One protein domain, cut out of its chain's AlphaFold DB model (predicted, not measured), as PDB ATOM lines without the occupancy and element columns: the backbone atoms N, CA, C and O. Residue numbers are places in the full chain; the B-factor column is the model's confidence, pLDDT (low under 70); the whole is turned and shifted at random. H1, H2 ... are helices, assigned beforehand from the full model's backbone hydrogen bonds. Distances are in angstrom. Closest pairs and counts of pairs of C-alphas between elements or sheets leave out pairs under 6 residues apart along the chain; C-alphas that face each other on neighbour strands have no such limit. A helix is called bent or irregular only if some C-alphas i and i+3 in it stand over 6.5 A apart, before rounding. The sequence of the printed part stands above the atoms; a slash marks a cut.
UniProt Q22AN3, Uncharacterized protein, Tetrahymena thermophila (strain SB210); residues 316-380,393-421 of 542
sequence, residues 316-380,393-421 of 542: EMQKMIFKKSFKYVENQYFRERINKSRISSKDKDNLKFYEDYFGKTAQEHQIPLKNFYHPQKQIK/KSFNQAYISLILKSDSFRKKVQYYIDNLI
ATOM      1  N   GLU A 316     145.064 154.620  89.016       87.88
ATOM      2  CA  GLU A 316     144.113 153.653  88.449       87.88
ATOM      3  C   GLU A 316     144.648 152.212  88.502       87.88
ATOM      4  O   GLU A 316     143.876 151.277  88.738       87.88
ATOM      5  N   MET A 317     145.960 152.034  88.338       86.50
ATOM      6  CA  MET A 317     146.624 150.734  88.428       86.50
ATOM      7  C   MET A 317     146.618 150.197  89.860       86.50
ATOM      8  O   MET A 317     146.159 149.077  90.084       86.50
ATOM      9  N   GLN A 318     147.021 151.012  90.834       90.44
ATOM     10  CA  GLN A 318     146.973 150.660  92.257       90.44
ATOM     11  C   GLN A 318     145.549 150.288  92.697       90.44
ATOM     12  O   GLN A 318     145.324 149.250  93.320       90.44
ATOM     13  N   LYS A 319     144.552 151.084  92.290       93.38
ATOM     14  CA  LYS A 319     143.132 150.831  92.584       93.38
ATOM     15  C   LYS A 319     142.669 149.481  92.059       93.38
ATOM     16  O   LYS A 319     141.867 148.814  92.708       93.38
ATOM     17  N   MET A 320     143.156 149.062  90.892       93.12
ATOM     18  CA  MET A 320     142.828 147.745  90.361       93.12
ATOM     19  C   MET A 320     143.459 146.615  91.176       93.12
ATOM     20  O   MET A 320     142.756 145.638  91.440       93.12
ATOM     21  N   ILE A 321     144.717 146.760  91.614       95.56
ATOM     22  CA  ILE A 321     145.401 145.760  92.449       95.56
ATOM     23  C   ILE A 321     144.588 145.532  93.727       95.56
ATOM     24  O   ILE A 321     144.186 144.403  94.011       95.56
ATOM     25  N   PHE A 322     144.231 146.603  94.439       96.81
ATOM     26  CA  PHE A 322     143.435 146.493  95.665       96.81
ATOM     27  C   PHE A 322     142.006 146.016  95.416       96.81
ATOM     28  O   PHE A 322     141.479 145.237  96.205       96.81
ATOM     29  N   LYS A 323     141.381 146.394  94.295       95.94
ATOM     30  CA  LYS A 323     140.060 145.868  93.929       95.94
ATOM     31  C   LYS A 323     140.090 144.352  93.707       95.94
ATOM     32  O   LYS A 323     139.181 143.655  94.159       95.94
ATOM     33  N   LYS A 324     141.109 143.836  93.011       95.88
ATOM     34  CA  LYS A 324     141.297 142.390  92.818       95.88
ATOM     35  C   LYS A 324     141.613 141.687  94.134       95.88
ATOM     36  O   LYS A 324     140.983 140.678  94.423       95.88
ATOM     37  N   SER A 325     142.501 142.265  94.939       97.38
ATOM     38  CA  SER A 325     142.888 141.723  96.245       97.38
ATOM     39  C   SER A 325     141.688 141.617  97.181       97.38
ATOM     40  O   SER A 325     141.417 140.551  97.717       97.38
ATOM     41  N   PHE A 326     140.876 142.673  97.281       97.50
ATOM     42  CA  PHE A 326     139.632 142.644  98.049       97.50
ATOM     43  C   PHE A 326     138.711 141.514  97.578       97.50
ATOM     44  O   PHE A 326     138.184 140.755  98.387       97.50
ATOM     45  N   LYS A 327     138.537 141.375  96.257       96.50
ATOM     46  CA  LYS A 327     137.689 140.324  95.688       96.50
ATOM     47  C   LYS A 327     138.237 138.922  95.961       96.50
ATOM     48  O   LYS A 327     137.447 138.004  96.164       96.50
ATOM     49  N   TYR A 328     139.558 138.760  95.967       97.50
ATOM     50  CA  TYR A 328     140.221 137.518  96.343       97.50
ATOM     51  C   TYR A 328     139.929 137.153  97.801       97.50
ATOM     52  O   TYR A 328     139.400 136.070  98.040       97.50
ATOM     53  N   VAL A 329     140.177 138.069  98.746       97.75
ATOM     54  CA  VAL A 329     139.946 137.827 100.183       97.75
ATOM     55  C   VAL A 329     138.472 137.523 100.458       97.75
ATOM     56  O   VAL A 329     138.151 136.577 101.174       97.75
ATOM     57  N   GLU A 330     137.564 138.264  99.817       95.88
ATOM     58  CA  GLU A 330     136.122 138.020  99.880       95.88
ATOM     59  C   GLU A 330     135.755 136.612  99.375       95.88
ATOM     60  O   GLU A 330     135.044 135.864 100.047       95.88
ATOM     61  N   ASN A 331     136.251 136.218  98.199       95.31
ATOM     62  CA  ASN A 331     135.971 134.899  97.633       95.31
ATOM     63  C   ASN A 331     136.571 133.767  98.479       95.31
ATOM     64  O   ASN A 331     135.929 132.730  98.629       95.31
ATOM     65  N   GLN A 332     137.786 133.948  99.005       95.69
ATOM     66  CA  GLN A 332     138.432 132.978  99.884       95.69
ATOM     67  C   GLN A 332     137.585 132.751 101.137       95.69
ATOM     68  O   GLN A 332     137.249 131.609 101.444       95.69
ATOM     69  N   TYR A 333     137.172 133.832 101.798       95.25
ATOM     70  CA  TYR A 333     136.340 133.767 102.994       95.25
ATOM     71  C   TYR A 333     135.041 132.986 102.758       95.25
ATOM     72  O   TYR A 333     134.694 132.087 103.526       95.25
ATOM     73  N   PHE A 334     134.334 133.273 101.660       92.44
ATOM     74  CA  PHE A 334     133.097 132.554 101.351       92.44
ATOM     75  C   PHE A 334     133.332 131.098 100.952       92.44
ATOM     76  O   PHE A 334     132.531 130.248 101.326       92.44
ATOM     77  N   ARG A 335     134.423 130.775 100.247       91.44
ATOM     78  CA  ARG A 335     134.777 129.377  99.941       91.44
ATOM     79  C   ARG A 335     135.034 128.575 101.217       91.44
ATOM     80  O   ARG A 335     134.474 127.496 101.375       91.44
ATOM     81  N   GLU A 336     135.806 129.129 102.148       91.69
ATOM     82  CA  GLU A 336     136.112 128.484 103.431       91.69
ATOM     83  C   GLU A 336     134.854 128.257 104.288       91.69
ATOM     84  O   GLU A 336     134.789 127.283 105.038       91.69
ATOM     85  N   ARG A 337     133.830 129.112 104.161       87.38
ATOM     86  CA  ARG A 337     132.550 128.970 104.878       87.38
ATOM     87  C   ARG A 337     131.523 128.072 104.204       87.38
ATOM     88  O   ARG A 337     130.836 127.337 104.913       87.38
ATOM     89  N   ILE A 338     131.421 128.103 102.876       83.12
ATOM     90  CA  ILE A 338     130.534 127.202 102.121       83.12
ATOM     91  C   ILE A 338     130.943 125.750 102.382       83.12
ATOM     92  O   ILE A 338     130.089 124.913 102.650       83.12
ATOM     93  N   ASN A 339     132.248 125.470 102.426       80.69
ATOM     94  CA  ASN A 339     132.751 124.129 102.725       80.69
ATOM     95  C   ASN A 339     132.409 123.655 104.149       80.69
ATOM     96  O   ASN A 339     132.392 122.458 104.406       80.69
ATOM     97  N   LYS A 340     132.133 124.581 105.076       81.50
ATOM     98  CA  LYS A 340     131.844 124.274 106.485       81.50
ATOM     99  C   LYS A 340     130.356 124.268 106.823       81.50
ATOM    100  O   LYS A 340     129.986 123.779 107.883       81.50
ATOM    101  N   SER A 341     129.493 124.843 105.986       73.50
ATOM    102  CA  SER A 341     128.084 125.029 106.337       73.50
ATOM    103  C   SER A 341     127.162 124.897 105.126       73.50
ATOM    104  O   SER A 341     127.340 125.575 104.120       73.50
ATOM    105  N   ARG A 342     126.112 124.069 105.241       77.38
ATOM    106  CA  ARG A 342     125.020 123.940 104.247       77.38
ATOM    107  C   ARG A 342     124.077 125.165 104.224       77.38
ATOM    108  O   ARG A 342     122.893 125.032 103.929       77.38
ATOM    109  N   ILE A 343     124.545 126.353 104.608       63.25
ATOM    110  CA  ILE A 343     123.674 127.506 104.879       63.25
ATOM    111  C   ILE A 343     123.480 128.340 103.604       63.25
ATOM    112  O   ILE A 343     124.433 128.747 102.948       63.25
ATOM    113  N   SER A 344     122.217 128.600 103.252       61.69
ATOM    114  CA  SER A 344     121.803 129.077 101.923       61.69
ATOM    115  C   SER A 344     121.618 130.601 101.779       61.69
ATOM    116  O   SER A 344     120.945 131.050 100.850       61.69
ATOM    117  N   SER A 345     122.176 131.439 102.661       67.88
ATOM    118  CA  SER A 345     121.877 132.885 102.686       67.88
ATOM    119  C   SER A 345     123.107 133.765 102.424       67.88
ATOM    120  O   SER A 345     123.770 134.229 103.348       67.88
ATOM    121  N   LYS A 346     123.355 134.082 101.143       69.69
ATOM    122  CA  LYS A 346     124.457 134.965 100.696       69.69
ATOM    123  C   LYS A 346     124.476 136.349 101.368       69.69
ATOM    124  O   LYS A 346     125.538 136.958 101.465       69.69
ATOM    125  N   ASP A 347     123.329 136.867 101.810       69.62
ATOM    126  CA  ASP A 347     123.235 138.212 102.392       69.62
ATOM    127  C   ASP A 347     123.691 138.268 103.855       69.62
ATOM    128  O   ASP A 347     124.408 139.201 104.220       69.62
ATOM    129  N   LYS A 348     123.353 137.261 104.676       71.12
ATOM    130  CA  LYS A 348     123.828 137.184 106.070       71.12
ATOM    131  C   LYS A 348     125.343 137.013 106.132       71.12
ATOM    132  O   LYS A 348     126.003 137.613 106.976       71.12
ATOM    133  N   ASP A 349     125.903 136.265 105.188       80.19
ATOM    134  CA  ASP A 349     127.341 136.027 105.149       80.19
ATOM    135  C   ASP A 349     128.146 137.268 104.741       80.19
ATOM    136  O   ASP A 349     129.287 137.416 105.178       80.19
ATOM    137  N   ASN A 350     127.560 138.199 103.975       88.62
ATOM    138  CA  ASN A 350     128.236 139.452 103.634       88.62
ATOM    139  C   ASN A 350     128.512 140.317 104.866       88.62
ATOM    140  O   ASN A 350     129.609 140.853 104.959       88.62
ATOM    141  N   LEU A 351     127.553 140.473 105.787       91.06
ATOM    142  CA  LEU A 351     127.771 141.273 106.998       91.06
ATOM    143  C   LEU A 351     128.892 140.666 107.844       91.06
ATOM    144  O   LEU A 351     129.823 141.370 108.229       91.06
ATOM    145  N   LYS A 352     128.851 139.343 108.017       93.56
ATOM    146  CA  LYS A 352     129.834 138.628 108.823       93.56
ATOM    147  C   LYS A 352     131.248 138.660 108.234       93.56
ATOM    148  O   LYS A 352     132.205 138.758 108.986       93.56
ATOM    149  N   PHE A 353     131.397 138.690 106.904       95.44
ATOM    150  CA  PHE A 353     132.695 138.978 106.277       95.44
ATOM    151  C   PHE A 353     133.291 140.302 106.781       95.44
ATOM    152  O   PHE A 353     134.475 140.359 107.106       95.44
ATOM    153  N   TYR A 354     132.483 141.366 106.862       96.56
ATOM    154  CA  TYR A 354     132.980 142.655 107.342       96.56
ATOM    155  C   TYR A 354     133.233 142.655 108.847       96.56
ATOM    156  O   TYR A 354     134.213 143.251 109.277       96.56
ATOM    157  N   GLU A 355     132.388 141.994 109.638       96.56
ATOM    158  CA  GLU A 355     132.597 141.849 111.084       96.56
ATOM    159  C   GLU A 355     133.901 141.097 111.388       96.56
ATOM    160  O   GLU A 355     134.717 141.593 112.163       96.56
ATOM    161  N   ASP A 356     134.148 139.972 110.712       97.00
ATOM    162  CA  ASP A 356     135.320 139.124 110.951       97.00
ATOM    163  C   ASP A 356     136.637 139.826 110.560       97.00
ATOM    164  O   ASP A 356     137.639 139.702 111.265       97.00
ATOM    165  N   TYR A 357     136.658 140.582 109.453       97.94
ATOM    166  CA  TYR A 357     137.872 141.279 109.006       97.94
ATOM    167  C   TYR A 357     138.030 142.686 109.584       97.94
ATOM    168  O   TYR A 357     139.153 143.101 109.850       97.94
ATOM    169  N   PHE A 358     136.950 143.443 109.773       98.06
ATOM    170  CA  PHE A 358     137.024 144.872 110.102       98.06
ATOM    171  C   PHE A 358     136.325 145.242 111.412       98.06
ATOM    172  O   PHE A 358     136.417 146.398 111.809       98.06
ATOM    173  N   GLY A 359     135.650 144.316 112.104       97.94
ATOM    174  CA  GLY A 359     134.913 144.605 113.340       97.94
ATOM    175  C   GLY A 359     135.803 145.153 114.455       97.94
ATOM    176  O   GLY A 359     135.505 146.207 115.016       97.94
ATOM    177  N   LYS A 360     136.942 144.493 114.705       98.12
ATOM    178  CA  LYS A 360     137.942 144.943 115.689       98.12
ATOM    179  C   LYS A 360     138.488 146.334 115.338       98.12
ATOM    180  O   LYS A 360     138.372 147.257 116.136       98.12
ATOM    181  N   THR A 361     138.957 146.517 114.105       97.44
ATOM    182  CA  THR A 361     139.486 147.798 113.602       97.44
ATOM    183  C   THR A 361     138.447 148.928 113.633       97.44
ATOM    184  O   THR A 361     138.765 150.076 113.946       97.44
ATOM    185  N   ALA A 362     137.185 148.626 113.315       97.44
ATOM    186  CA  ALA A 362     136.076 149.574 113.376       97.44
ATOM    187  C   ALA A 362     135.829 150.055 114.813       97.44
ATOM    188  O   ALA A 362     135.657 151.254 115.037       97.44
ATOM    189  N   GLN A 363     135.860 149.132 115.779       97.81
ATOM    190  CA  GLN A 363     135.721 149.439 117.200       97.81
ATOM    191  C   GLN A 363     136.901 150.271 117.722       97.81
ATOM    192  O   GLN A 363     136.679 151.301 118.354       97.81
ATOM    193  N   GLU A 364     138.136 149.868 117.412       97.50
ATOM    194  CA  GLU A 364     139.367 150.538 117.859       97.50
ATOM    195  C   GLU A 364     139.451 151.992 117.383       97.50
ATOM    196  O   GLU A 364     139.790 152.885 118.156       97.50
ATOM    197  N   HIS A 365     139.079 152.259 116.130       95.81
ATOM    198  CA  HIS A 365     139.123 153.609 115.565       95.81
ATOM    199  C   HIS A 365     137.808 154.389 115.684       95.81
ATOM    200  O   HIS A 365     137.724 155.501 115.163       95.81
ATOM    201  N   GLN A 366     136.781 153.826 116.328       96.25
ATOM    202  CA  GLN A 366     135.443 154.426 116.424       96.25
ATOM    203  C   GLN A 366     134.850 154.784 115.044       96.25
ATOM    204  O   GLN A 366     134.150 155.784 114.873       96.25
ATOM    205  N   ILE A 367     135.137 153.962 114.029       93.81
ATOM    206  CA  ILE A 367     134.638 154.138 112.661       93.81
ATOM    207  C   ILE A 367     133.479 153.160 112.450       93.81
ATOM    208  O   ILE A 367     133.669 151.958 112.616       93.81
ATOM    209  N   PRO A 368     132.289 153.614 112.016       94.19
ATOM    210  CA  PRO A 368     131.182 152.710 111.726       94.19
ATOM    211  C   PRO A 368     131.570 151.624 110.714       94.19
ATOM    212  O   PRO A 368     132.108 151.938 109.649       94.19
ATOM    213  N   LEU A 369     131.212 150.363 110.990       94.19
ATOM    214  CA  LEU A 369     131.547 149.214 110.134       94.19
ATOM    215  C   LEU A 369     131.103 149.405 108.671       94.19
ATOM    216  O   LEU A 369     131.798 149.003 107.739       94.19
ATOM    217  N   LYS A 370     129.992 150.121 108.451       92.38
ATOM    218  CA  LYS A 370     129.490 150.502 107.118       92.38
ATOM    219  C   LYS A 370     130.514 151.237 106.246       92.38
ATOM    220  O   LYS A 370     130.430 151.154 105.024       92.38
ATOM    221  N   ASN A 371     131.495 151.926 106.834       92.62
ATOM    222  CA  ASN A 371     132.532 152.635 106.083       92.62
ATOM    223  C   ASN A 371     133.535 151.673 105.424       92.62
ATOM    224  O   ASN A 371     134.178 152.055 104.447       92.62
ATOM    225  N   PHE A 372     133.628 150.430 105.905       94.81
ATOM    226  CA  PHE A 372     134.460 149.376 105.323       94.81
ATOM    227  C   PHE A 372     133.759 148.639 104.175       94.81
ATOM    228  O   PHE A 372     134.416 147.938 103.404       94.81
ATOM    229  N   TYR A 373     132.443 148.819 104.000       93.44
ATOM    230  CA  TYR A 373     131.698 148.138 102.944       93.44
ATOM    231  C   TYR A 373     132.248 148.471 101.563       93.44
ATOM    232  O   TYR A 373     132.596 149.616 101.279       93.44
ATOM    233  N   HIS A 374     132.269 147.477 100.677       92.88
ATOM    234  CA  HIS A 374     132.766 147.653  99.321       92.88
ATOM    235  C   HIS A 374     132.043 148.827  98.616       92.88
ATOM    236  O   HIS A 374     130.808 148.809  98.543       92.88
ATOM    237  N   PRO A 375     132.758 149.801  98.009       89.75
ATOM    238  CA  PRO A 375     132.176 151.027  97.445       89.75
ATOM    239  C   PRO A 375     131.026 150.789  96.458       89.75
ATOM    240  O   PRO A 375     130.050 151.529  96.406       89.75
ATOM    241  N   GLN A 376     131.111 149.706  95.679       85.38
ATOM    242  CA  GLN A 376     130.076 149.346  94.699       85.38
ATOM    243  C   GLN A 376     128.844 148.659  95.320       85.38
ATOM    244  O   GLN A 376     127.802 148.622  94.676       85.38
ATOM    245  N   LYS A 377     128.951 148.109  96.540       82.94
ATOM    246  CA  LYS A 377     127.842 147.448  97.251       82.94
ATOM    247  C   LYS A 377     127.014 148.434  98.085       82.94
ATOM    248  O   LYS A 377     125.841 148.173  98.324       82.94
ATOM    249  N   GLN A 378     127.595 149.571  98.485       69.19
ATOM    250  CA  GLN A 378     126.906 150.602  99.278       69.19
ATOM    251  C   GLN A 378     125.807 151.337  98.489       69.19
ATOM    252  O   GLN A 378     124.841 151.825  99.064       69.19
ATOM    253  N   ILE A 379     125.922 151.397  97.160       59.38
ATOM    254  CA  ILE A 379     124.999 152.142  96.299       59.38
ATOM    255  C   ILE A 379     123.903 151.197  95.788       59.38
ATOM    256  O   ILE A 379     123.861 150.854  94.605       59.38
ATOM    257  N   LYS A 380     122.978 150.769  96.656       62.59
ATOM    258  CA  LYS A 380     121.683 150.287  96.148       62.59
ATOM    259  C   LYS A 380     120.951 151.504  95.576       62.59
ATOM    260  O   LYS A 380     120.539 152.396  96.318       62.59
ATOM    261  N   LYS A 393     132.580 156.353  97.252       79.25
ATOM    262  CA  LYS A 393     132.027 156.068  95.910       79.25
ATOM    263  C   LYS A 393     132.941 155.196  95.046       79.25
ATOM    264  O   LYS A 393     132.528 154.688  94.007       79.25
ATOM    265  N   SER A 394     134.202 155.054  95.438       88.12
ATOM    266  CA  SER A 394     135.228 154.347  94.672       88.12
ATOM    267  C   SER A 394     136.317 153.819  95.596       88.12
ATOM    268  O   SER A 394     136.442 154.296  96.719       88.12
ATOM    269  N   PHE A 395     137.147 152.903  95.097       92.50
ATOM    270  CA  PHE A 395     138.441 152.594  95.709       92.50
ATOM    271  C   PHE A 395     139.360 153.802  95.510       92.50
ATOM    272  O   PHE A 395     140.104 153.856  94.542       92.50
ATOM    273  N   ASN A 396     139.233 154.839  96.328       92.38
ATOM    274  CA  ASN A 396     140.215 155.918  96.382       92.38
ATOM    275  C   ASN A 396     141.309 155.564  97.400       92.38
ATOM    276  O   ASN A 396     141.185 154.577  98.126       92.38
ATOM    277  N   GLN A 397     142.374 156.366  97.448       93.31
ATOM    278  CA  GLN A 397     143.485 156.112  98.367       93.31
ATOM    279  C   GLN A 397     143.022 156.102  99.829       93.31
ATOM    280  O   GLN A 397     143.409 155.215 100.574       93.31
ATOM    281  N   ALA A 398     142.116 157.008 100.211       94.00
ATOM    282  CA  ALA A 398     141.562 157.053 101.564       94.00
ATOM    283  C   ALA A 398     140.846 155.749 101.962       94.00
ATOM    284  O   ALA A 398     141.017 155.268 103.078       94.00
ATOM    285  N   TYR A 399     140.066 155.154 101.054       95.44
ATOM    286  CA  TYR A 399     139.417 153.866 101.295       95.44
ATOM    287  C   TYR A 399     140.430 152.720 101.362       95.44
ATOM    288  O   TYR A 399     140.286 151.850 102.212       95.44
ATOM    289  N   ILE A 400     141.456 152.728 100.503       96.69
ATOM    290  CA  ILE A 400     142.537 151.729 100.536       96.69
ATOM    291  C   ILE A 400     143.270 151.789 101.881       96.69
ATOM    292  O   ILE A 400     143.388 150.766 102.547       96.69
ATOM    293  N   SER A 401     143.682 152.977 102.322       96.38
ATOM    294  CA  SER A 401     144.300 153.164 103.637       96.38
ATOM    295  C   SER A 401     143.378 152.696 104.764       96.38
ATOM    296  O   SER A 401     143.838 152.026 105.677       96.38
ATOM    297  N   LEU A 402     142.069 152.974 104.685       96.12
ATOM    298  CA  LEU A 402     141.098 152.529 105.688       96.12
ATOM    299  C   LEU A 402     141.012 150.998 105.796       96.12
ATOM    300  O   LEU A 402     141.075 150.476 106.904       96.12
ATOM    301  N   ILE A 403     140.861 150.275 104.680       97.50
ATOM    302  CA  ILE A 403     140.732 148.806 104.717       97.50
ATOM    303  C   ILE A 403     142.038 148.115 105.124       97.50
ATOM    304  O   ILE A 403     141.996 147.026 105.688       97.50
ATOM    305  N   LEU A 404     143.191 148.742 104.870       98.06
ATOM    306  CA  LEU A 404     144.498 148.206 105.258       98.06
ATOM    307  C   LEU A 404     144.812 148.362 106.750       98.06
ATOM    308  O   LEU A 404     145.743 147.717 107.219       98.06
ATOM    309  N   LYS A 405     144.005 149.114 107.509       97.75
ATOM    310  CA  LYS A 405     144.097 149.156 108.978       97.75
ATOM    311  C   LYS A 405     143.763 147.825 109.658       97.75
ATOM    312  O   LYS A 405     144.057 147.644 110.829       97.75
ATOM    313  N   SER A 406     143.107 146.900 108.958       98.06
ATOM    314  CA  SER A 406     142.868 145.555 109.480       98.06
ATOM    315  C   SER A 406     144.069 144.655 109.208       98.06
ATOM    316  O   SER A 406     144.350 144.342 108.051       98.06
ATOM    317  N   ASP A 407     144.732 144.177 110.263       97.94
ATOM    318  CA  ASP A 407     145.889 143.278 110.156       97.94
ATOM    319  C   ASP A 407     145.553 141.965 109.440       97.94
ATOM    320  O   ASP A 407     146.320 141.476 108.609       97.94
ATOM    321  N   SER A 408     144.391 141.378 109.749       97.56
ATOM    322  CA  SER A 408     143.959 140.111 109.150       97.56
ATOM    323  C   SER A 408     143.692 140.274 107.655       97.56
ATOM    324  O   SER A 408     144.093 139.425 106.854       97.56
ATOM    325  N   PHE A 409     143.077 141.391 107.261       98.06
ATOM    326  CA  PHE A 409     142.843 141.719 105.862       98.06
ATOM    327  C   PHE A 409     144.157 142.054 105.143       98.06
ATOM    328  O   PHE A 409     144.417 141.513 104.065       98.06
ATOM    329  N   ARG A 410     145.016 142.879 105.758       98.12
ATOM    330  CA  ARG A 410     146.328 143.295 105.235       98.12
ATOM    331  C   ARG A 410     147.212 142.089 104.922       98.12
ATOM    332  O   ARG A 410     147.697 141.984 103.798       98.12
ATOM    333  N   LYS A 411     147.316 141.113 105.833       98.19
ATOM    334  CA  LYS A 411     148.074 139.862 105.620       98.19
ATOM    335  C   LYS A 411     147.569 139.047 104.425       98.19
ATOM    336  O   LYS A 411     148.365 138.569 103.620       98.19
ATOM    337  N   LYS A 412     146.248 138.905 104.270       98.25
ATOM    338  CA  LYS A 412     145.651 138.176 103.135       98.25
ATOM    339  C   LYS A 412     145.862 138.906 101.805       98.25
ATOM    340  O   LYS A 412     146.107 138.264 100.785       98.25
ATOM    341  N   VAL A 413     145.780 140.237 101.813       98.12
ATOM    342  CA  VAL A 413     146.075 141.073 100.643       98.12
ATOM    343  C   VAL A 413     147.547 140.963 100.249       98.12
ATOM    344  O   VAL A 413     147.824 140.754  99.071       98.12
ATOM    345  N   GLN A 414     148.466 141.040 101.216       98.25
ATOM    346  CA  GLN A 414     149.903 140.881 100.985       98.25
ATOM    347  C   GLN A 414     150.204 139.522 100.339       98.25
ATOM    348  O   GLN A 414     150.783 139.473  99.258       98.25
ATOM    349  N   TYR A 415     149.681 138.430 100.913       98.25
ATOM    350  CA  TYR A 415     149.823 137.085 100.344       98.25
ATOM    351  C   TYR A 415     149.351 137.005  98.885       98.25
ATOM    352  O   TYR A 415     150.039 136.437  98.035       98.25
ATOM    353  N   TYR A 416     148.187 137.580  98.569       98.38
ATOM    354  CA  TYR A 416     147.661 137.582  97.204       98.38
ATOM    355  C   TYR A 416     148.550 138.361  96.228       98.38
ATOM    356  O   TYR A 416     148.752 137.920  95.093       98.38
ATOM    357  N   ILE A 417     149.070 139.514  96.655       97.50
ATOM    358  CA  ILE A 417     149.928 140.364  95.826       97.50
ATOM    359  C   ILE A 417     151.270 139.688  95.551       97.50
ATOM    360  O   ILE A 417     151.729 139.727  94.411       97.50
ATOM    361  N   ASP A 418     151.859 139.037  96.549       97.31
ATOM    362  CA  ASP A 418     153.179 138.427  96.405       97.31
ATOM    363  C   ASP A 418     153.136 137.129  95.593       97.31
ATOM    364  O   ASP A 418     154.044 136.866  94.810       97.31
ATOM    365  N   ASN A 419     152.064 136.339  95.730       97.50
ATOM    366  CA  ASN A 419     152.054 134.964  95.219       97.50
ATOM    367  C   ASN A 419     151.135 134.739  94.011       97.50
ATOM    368  O   ASN A 419     151.410 133.871  93.193       97.50
ATOM    369  N   LEU A 420     150.022 135.474  93.884       97.56
ATOM    370  CA  LEU A 420     148.927 135.060  92.989       97.56
ATOM    371  C   LEU A 420     148.579 136.081  91.904       97.56
ATOM    372  O   LEU A 420     148.151 135.719  90.804       97.56
ATOM    373  N   ILE A 421     148.718 137.376  92.191       95.88
ATOM    374  CA  ILE A 421     148.156 138.415  91.324       95.88
ATOM    375  C   ILE A 421     148.815 138.467  89.942       95.88
ATOM    376  O   ILE A 421     148.132 138.716  88.943       95.88
TER     377      ILE A 421
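This is residues 316 to 380 and 393 to 421 of the 542 residues of an uncharacterized protein of Tetrahymena thermophila (strain SB210) (UniProt Q22AN3). The long helix H1 makes one side of a small helical body; H6 crosses it nearly at right angles, and the beginning of H6 reaches a cluster of the kinked H2, H5 and the short H3 on another side of H1. Residues 339 to 345, in the link from H1 to H2, stick out, and the short H4 sits at the fringe and touches no helix. The printed part has 94 residues, with six named helices, H1 to H6 in chain order, and no named strand; the class is all helix. The whole is compact, with a radius of gyration of the C-alphas of 13.3 A and spans of 38 by 33 by 27 A.

H1, residues 316 to 338, touches H6, residues 407 to 419, with residues 321 to 329 alone; the closest C-alphas, of Ser 325 and Val 413, are 5.5 A apart. Their lines are only just about perpendicular, at 71 degrees. H1 and H2, residues 346 to 364, only just touch, with 3 pairs of C-alphas within 8 A, the closest those of Tyr 333 and Phe 353 at 7.2 A; they run opposite ways at a steep tilt of 65 degrees. H5, residues 397 to 404, is close to H1 but not clearly touching it; the closest C-alphas, of Phe 322 and Ile 400, are 7.2 A apart. H2 and H6 only just touch, with 3 pairs of C-alphas within 8 A, the closest those of Tyr 357 and Phe 409 at 5.9 A. H5 and H6 touch only at the corner, and only just, with 3 such pairs, the closest those of Leu 404 and Arg 410 at 5.2 A. H3, residues 369 to 372, touches H2, the closest C-alphas being those of Ala 362 and Leu 369 at 5.6 A. H3 and H5 only just touch, with 3 pairs, the closest those of Phe 372 and Ile 403 at 6.3 A. H4, residues 375 to 378, is apart from H1, H2, H5 and H6, and only just apart from H3, at 8.3 A. In H1, H5 and H6 every O i to N i+4 pair is within hydrogen-bond range, in H2 12 of 15 are, and H3 and H4 are too short for such a pair.

H1 runs 32.7 A from C-alpha 316 at (144.113, 153.653, 88.449) to C-alpha 338 at (130.534, 127.202, 102.121). H2 is 27.6 A long and irregular, with C-alphas 357 and 360 7.6 A apart and a kink of 54 degrees near residue 358. H3 and H4 are 5.6 A each, and H5 is 10.5 A. H6 is 18.2 A long and ends with C-alpha 419 at (152.054, 134.964, 95.219).

The C-alphas farthest apart, of Glu 316 and Arg 342, are 38.7 A apart. Residues 381 to 392 are cut out, and C-alphas 380 and 393 are 11.9 A apart across the cut, which lies in the link from H4 to H5. Of the links that are printed whole, H1 to H2 is short and the others are tight. The mean pLDDT of the printed part is 91.1; residues 343 to 347 and 378 to 380 are under 70.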